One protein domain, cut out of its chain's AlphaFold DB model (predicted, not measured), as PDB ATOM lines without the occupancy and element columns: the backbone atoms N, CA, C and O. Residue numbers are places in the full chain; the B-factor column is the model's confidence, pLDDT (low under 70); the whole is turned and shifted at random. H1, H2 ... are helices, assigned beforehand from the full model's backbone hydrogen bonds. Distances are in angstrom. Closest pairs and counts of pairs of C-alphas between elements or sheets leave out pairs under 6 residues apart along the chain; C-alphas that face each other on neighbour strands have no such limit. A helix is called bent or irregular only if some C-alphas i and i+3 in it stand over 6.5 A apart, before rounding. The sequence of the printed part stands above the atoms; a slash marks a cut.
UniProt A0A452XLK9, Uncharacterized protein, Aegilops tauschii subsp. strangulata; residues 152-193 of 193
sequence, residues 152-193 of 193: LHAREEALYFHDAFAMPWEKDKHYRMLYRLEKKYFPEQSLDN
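AT A GLANCE: This is residues 152 to 193 of the 193 residues of an uncharacterized protein of Aegilops tauschii subsp. strangulata (UniProt A0A452XLK9). Two helices make the arms of an open V: H2 is the longer arm, H1 the other, and the link of residues 165 to 170 forms the corner, with no packing between the arms. Beyond the far end of H2 a short tail, residues 186 to 193, bends round. The printed part has 42 residues with two named helices, H1 then H2 along the chain, and no named strand; its class is all helix. It is only just loose, close to extended, with a radius of gyration of the C-alphas of 13.4 A and spans of 36 by 24 by 14 A.

IN THESE COORDINATES: H2, the longest helix, holds residues 171 to 185 and measures 20.9 A from first to last C-alpha, with C-alpha 171 at (-8.983, 20.982, -28.828) and C-alpha 185 at (5.325, 21.544, -13.568). H1, residues 154 to 164, measures 15.2 A and begins with C-alpha 154 at (-19.380, 3.139, -18.157). Neither helix is bent.

HOW THE PARTS SIT: H2 and H1 are apart, with no C-alpha of the one within 8 A of the other. The 6 residues between them are a short link, not tight. In H1 and H2 every O i to N i+4 pair is within hydrogen-bond range. Residues 153 to 159, of which 154 to 159 belong to H1, stand free, and so do residues 184 to 189.

THE WHOLE: The C-alphas farthest apart, those of Leu 152 and Lys 184, are 35.8 A apart. The printed part has no cut and ends at Asn 193, the chain's last residue. The mean pLDDT of the printed part is 76.8; that of H2 is 87 and that of H1 68. Residues 152 to 153, 155, 159 to 166, 168 to 169 and 193 are under 70.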
ATOM      1  N   LEU A 152     -22.051   1.177 -24.612       64.19
ATOM      2  CA  LEU A 152     -20.695   1.503 -24.167       64.19
ATOM      3  C   LEU A 152     -20.548   1.087 -22.696       64.19
ATOM      4  O   LEU A 152     -21.494   1.173 -21.911       64.19
ATOM      5  N   HIS A 153     -19.363   0.624 -22.307       67.44
ATOM      6  CA  HIS A 153     -19.079   0.418 -20.886       67.44
ATOM      7  C   HIS A 153     -18.972   1.781 -20.189       67.44
ATOM      8  O   HIS A 153     -18.505   2.745 -20.787       67.44
ATOM      9  N   ALA A 154     -19.334   1.870 -18.904       73.88
ATOM     10  CA  ALA A 154     -19.380   3.139 -18.157       73.88
ATOM     11  C   ALA A 154     -18.089   3.990 -18.259       73.88
ATOM     12  O   ALA A 154     -18.124   5.218 -18.226       73.88
ATOM     13  N   ARG A 155     -16.931   3.337 -18.430       65.50
ATOM     14  CA  ARG A 155     -15.635   3.997 -18.655       65.50
ATOM     15  C   ARG A 155     -15.556   4.728 -20.001       65.50
ATOM     16  O   ARG A 155     -14.947   5.790 -20.087       65.50
ATOM     17  N   GLU A 156     -16.131   4.146 -21.045       70.19
ATOM     18  CA  GLU A 156     -16.158   4.708 -22.394       70.19
ATOM     19  C   GLU A 156     -17.152   5.871 -22.467       70.19
ATOM     20  O   GLU A 156     -16.865   6.873 -23.118       70.19
ATOM     21  N   GLU A 157     -18.277   5.779 -21.748       70.38
ATOM     22  CA  GLU A 157     -19.246   6.875 -21.629       70.38
ATOM     23  C   GLU A 157     -18.589   8.111 -21.005       70.38
ATOM     24  O   GLU A 157     -18.690   9.203 -21.558       70.38
ATOM     25  N   ALA A 158     -17.838   7.940 -19.910       70.94
ATOM     26  CA  ALA A 158     -17.115   9.037 -19.265       70.94
ATOM     27  C   ALA A 158     -16.110   9.713 -20.213       70.94
ATOM     28  O   ALA A 158     -16.111  10.937 -20.344       70.94
ATOM     29  N   LEU A 159     -15.290   8.927 -20.921       69.38
ATOM     30  CA  LEU A 159     -14.330   9.459 -21.895       69.38
ATOM     31  C   LEU A 159     -15.036  10.205 -23.041       69.38
ATOM     32  O   LEU A 159     -14.588  11.274 -23.453       69.38
ATOM     33  N   TYR A 160     -16.172   9.680 -23.505       64.62
ATOM     34  CA  TYR A 160     -17.005  10.309 -24.526       64.62
ATOM     35  C   TYR A 160     -17.606  11.639 -24.051       64.62
ATOM     36  O   TYR A 160     -17.579  12.614 -24.801       64.62
ATOM     37  N   PHE A 161     -18.086  11.726 -22.805       66.94
ATOM     38  CA  PHE A 161     -18.587  12.983 -22.244       66.94
ATOM     39  C   PHE A 161     -17.501  14.062 -22.208       66.94
ATOM     40  O   PHE A 161     -17.775  15.205 -22.562       66.94
ATOM     41  N   HIS A 162     -16.263  13.716 -21.851       63.94
ATOM     42  CA  HIS A 162     -15.168  14.688 -21.817       63.94
ATOM     43  C   HIS A 162     -14.803  15.231 -23.208       63.94
ATOM     44  O   HIS A 162     -14.532  16.425 -23.349       63.94
ATOM     45  N   ASP A 163     -14.877  14.395 -24.242       66.75
ATOM     46  CA  ASP A 163     -14.523  14.779 -25.610       66.75
ATOM     47  C   ASP A 163     -15.662  15.429 -26.405       66.75
ATOM     48  O   ASP A 163     -15.387  16.151 -27.372       66.75
ATOM     49  N   ALA A 164     -16.916  15.167 -26.026       66.25
ATOM     50  CA  ALA A 164     -18.109  15.633 -26.733       66.25
ATOM     51  C   ALA A 164     -18.436  17.112 -26.475       66.25
ATOM     52  O   ALA A 164     -19.020  17.759 -27.342       66.25
ATOM     53  N   PHE A 165     -18.055  17.660 -25.315       65.50
ATOM     54  CA  PHE A 165     -18.291  19.077 -24.996       65.50
ATOM     55  C   PHE A 165     -17.170  20.006 -25.468       65.50
ATOM     56  O   PHE A 165     -17.359  21.221 -25.503       65.50
ATOM     57  N   ALA A 166     -16.016  19.462 -25.860       67.62
ATOM     58  CA  ALA A 166     -14.941  20.258 -26.431       67.62
ATOM     59  C   ALA A 166     -15.209  20.497 -27.918       67.62
ATOM     60  O   ALA A 166     -15.189  19.565 -28.730       67.62
ATOM     61  N   MET A 167     -15.416  21.761 -28.292       70.19
ATOM     62  CA  MET A 167     -15.571  22.115 -29.699       70.19
ATOM     63  C   MET A 167     -14.327  21.659 -30.480       70.19
ATOM     64  O   MET A 167     -13.207  21.851 -29.996       70.19
ATOM     65  N   PRO A 168     -14.465  21.088 -31.694       68.94
ATOM     66  CA  PRO A 168     -13.325  20.562 -32.452       68.94
ATOM     67  C   PRO A 168     -12.174  21.566 -32.639       68.94
ATOM     68  O   PRO A 168     -11.014  21.176 -32.643       68.94
ATOM     69  N   TRP A 169     -12.486  22.864 -32.727       62.69
ATOM     70  CA  TRP A 169     -11.514  23.962 -32.862       62.69
ATOM     71  C   TRP A 169     -10.914  24.464 -31.536       62.69
ATOM     72  O   TRP A 169     -10.028  25.320 -31.528       62.69
ATOM     73  N   GLU A 170     -11.402  23.972 -30.404       75.69
ATOM     74  CA  GLU A 170     -10.928  24.315 -29.062       75.69
ATOM     75  C   GLU A 170      -9.920  23.281 -28.534       75.69
ATOM     76  O   GLU A 170      -9.094  23.597 -27.673       75.69
ATOM     77  N   LYS A 171      -9.901  22.085 -29.143       74.88
ATOM     78  CA  LYS A 171      -8.983  20.982 -28.828       74.88
ATOM     79  C   LYS A 171      -7.514  21.363 -29.023       74.88
ATOM     80  O   LYS A 171      -6.708  21.146 -28.124       74.88
ATOM     81  N   ASP A 172      -7.164  22.040 -30.117       78.94
ATOM     82  CA  ASP A 172      -5.777  22.462 -30.375       78.94
ATOM     83  C   ASP A 172      -5.241  23.421 -29.306       78.94
ATOM     84  O   ASP A 172      -4.086  23.328 -28.883       78.94
ATOM     85  N   LYS A 173      -6.078  24.356 -28.844       82.88
ATOM     86  CA  LYS A 173      -5.708  25.285 -27.769       82.88
ATOM     87  C   LYS A 173      -5.599  24.549 -26.438       82.88
ATOM     88  O   LYS A 173      -4.647  24.797 -25.698       82.88
ATOM     89  N   HIS A 174      -6.536  23.642 -26.166       84.25
ATOM     90  CA  HIS A 174      -6.564  22.829 -24.958       84.25
ATOM     91  C   HIS A 174      -5.309  21.954 -24.828       84.25
ATOM     92  O   HIS A 174      -4.608  22.048 -23.821       84.25
ATOM     93  N   TYR A 175      -4.946  21.204 -25.872       84.12
ATOM     94  CA  TYR A 175      -3.745  20.366 -25.858       84.12
ATOM     95  C   TYR A 175      -2.457  21.193 -25.785       84.12
ATOM     96  O   TYR A 175      -1.552  20.846 -25.031       84.12
ATOM     97  N   ARG A 176      -2.382  22.344 -26.472       87.19
ATOM     98  CA  ARG A 176      -1.229  23.259 -26.348       87.19
ATOM     99  C   ARG A 176      -1.090  23.847 -24.945       87.19
ATOM    100  O   ARG A 176       0.029  24.050 -24.479       87.19
ATOM    101  N   MET A 177      -2.203  24.164 -24.287       90.69
ATOM    102  CA  MET A 177      -2.206  24.642 -22.907       90.69
ATOM    103  C   MET A 177      -1.752  23.538 -21.947       90.69
ATOM    104  O   MET A 177      -0.858  23.796 -21.144       90.69
ATOM    105  N   LEU A 178      -2.323  22.332 -22.044       88.19
ATOM    106  CA  LEU A 178      -1.945  21.192 -21.203       88.19
ATOM    107  C   LEU A 178      -0.463  20.859 -21.343       88.19
ATOM    108  O   LEU A 178       0.229  20.770 -20.338       88.19
ATOM    109  N   TYR A 179       0.039  20.808 -22.573       89.00
ATOM    110  CA  TYR A 179       1.452  20.560 -22.841       89.00
ATOM    111  C   TYR A 179       2.366  21.636 -22.216       89.00
ATOM    112  O   TYR A 179       3.402  21.323 -21.636       89.00
ATOM    113  N   ARG A 180       1.975  22.923 -22.248       91.00
ATOM    114  CA  ARG A 180       2.733  23.987 -21.553       91.00
ATOM    115  C   ARG A 180       2.708  23.829 -20.035       91.00
ATOM    116  O   ARG A 180       3.698  24.154 -19.384       91.00
ATOM    117  N   LEU A 181       1.580  23.396 -19.472       91.88
ATOM    118  CA  LEU A 181       1.448  23.153 -18.034       91.88
ATOM    119  C   LEU A 181       2.287  21.948 -17.608       91.88
ATOM    120  O   LEU A 181       3.048  22.053 -16.650       91.88
ATOM    121  N   GLU A 182       2.215  20.852 -18.354       90.25
ATOM    122  CA  GLU A 182       3.016  19.651 -18.140       90.25
ATOM    123  C   GLU A 182       4.509  19.974 -18.199       90.25
ATOM    124  O   GLU A 182       5.222  19.733 -17.233       90.25
ATOM    125  N   LYS A 183       4.970  20.673 -19.241       90.19
ATOM    126  CA  LYS A 183       6.377  21.084 -19.357       90.19
ATOM    127  C   LYS A 183       6.847  21.998 -18.219       90.19
ATOM    128  O   LYS A 183       8.022  21.991 -17.869       90.19
ATOM    129  N   LYS A 184       5.949  22.810 -17.651       92.69
ATOM    130  CA  LYS A 184       6.279  23.747 -16.568       92.69
ATOM    131  C   LYS A 184       6.367  23.067 -15.200       92.69
ATOM    132  O   LYS A 184       7.220  23.449 -14.405       92.69
ATOM    133  N   TYR A 185       5.462  22.136 -14.905       91.50
ATOM    134  CA  TYR A 185       5.325  21.544 -13.568       91.50
ATOM    135  C   TYR A 185       5.841  20.103 -13.481       91.50
ATOM    136  O   TYR A 185       6.243  19.672 -12.404       91.50
ATOM    137  N   PHE A 186       5.875  19.384 -14.600       90.06
ATOM    138  CA  PHE A 186       6.278  17.980 -14.707       90.06
ATOM    139  C   PHE A 186       7.249  17.760 -15.886       90.06
ATOM    140  O   PHE A 186       6.969  16.947 -16.767       90.06
ATOM    141  N   PRO A 187       8.401  18.458 -15.930       87.44
ATOM    142  CA  PRO A 187       9.345  18.337 -17.045       87.44
ATOM    143  C   PRO A 187       9.827  16.892 -17.251       87.44
ATOM    144  O   PRO A 187       9.900  16.430 -18.382       87.44
ATOM    145  N   GLU A 188      10.031  16.142 -16.165       87.50
ATOM    146  CA  GLU A 188      10.501  14.747 -16.193       87.50
ATOM    147  C   GLU A 188       9.503  13.753 -16.813       87.50
ATOM    148  O   GLU A 188       9.896  12.673 -17.242       87.50
ATOM    149  N   GLN A 189       8.211  14.090 -16.856       81.25
ATOM    150  CA  GLN A 189       7.164  13.244 -17.453       81.25
ATOM    151  C   GLN A 189       6.776  13.710 -18.859       81.25
ATOM    152  O   GLN A 189       5.996  13.037 -19.531       81.25
ATOM    153  N   SER A 190       7.322  14.845 -19.309       77.75
ATOM    154  CA  SER A 190       7.027  15.370 -20.633       77.75
ATOM    155  C   SER A 190       7.593  14.446 -21.717       77.75
ATOM    156  O   SER A 190       8.697  13.919 -21.600       77.75
ATOM    157  N   LEU A 191       6.828  14.248 -22.790       73.00
ATOM    158  CA  LEU A 191       7.170  13.334 -23.891       73.00
ATOM    159  C   LEU A 191       8.366  13.788 -24.753       73.00
ATOM    160  O   LEU A 191       8.717  13.100 -25.707       73.00
ATOM    161  N   ASP A 192       8.966  14.935 -24.433       73.06
ATOM    162  CA  ASP A 192      10.053  15.564 -25.192       73.06
ATOM    163  C   ASP A 192      11.453  15.277 -24.619       73.06
ATOM    164  O   ASP A 192      12.416  15.937 -25.020       73.06
ATOM    165  N   ASN A 193      11.558  14.353 -23.659       58.22
ATOM    166  CA  ASN A 193      12.832  13.934 -23.070       58.22
ATOM    167  C   ASN A 193      13.734  13.194 -24.066       58.22
ATOM    168  O   ASN A 193      13.223  12.312 -24.796       58.22
TER     169      ASN A 193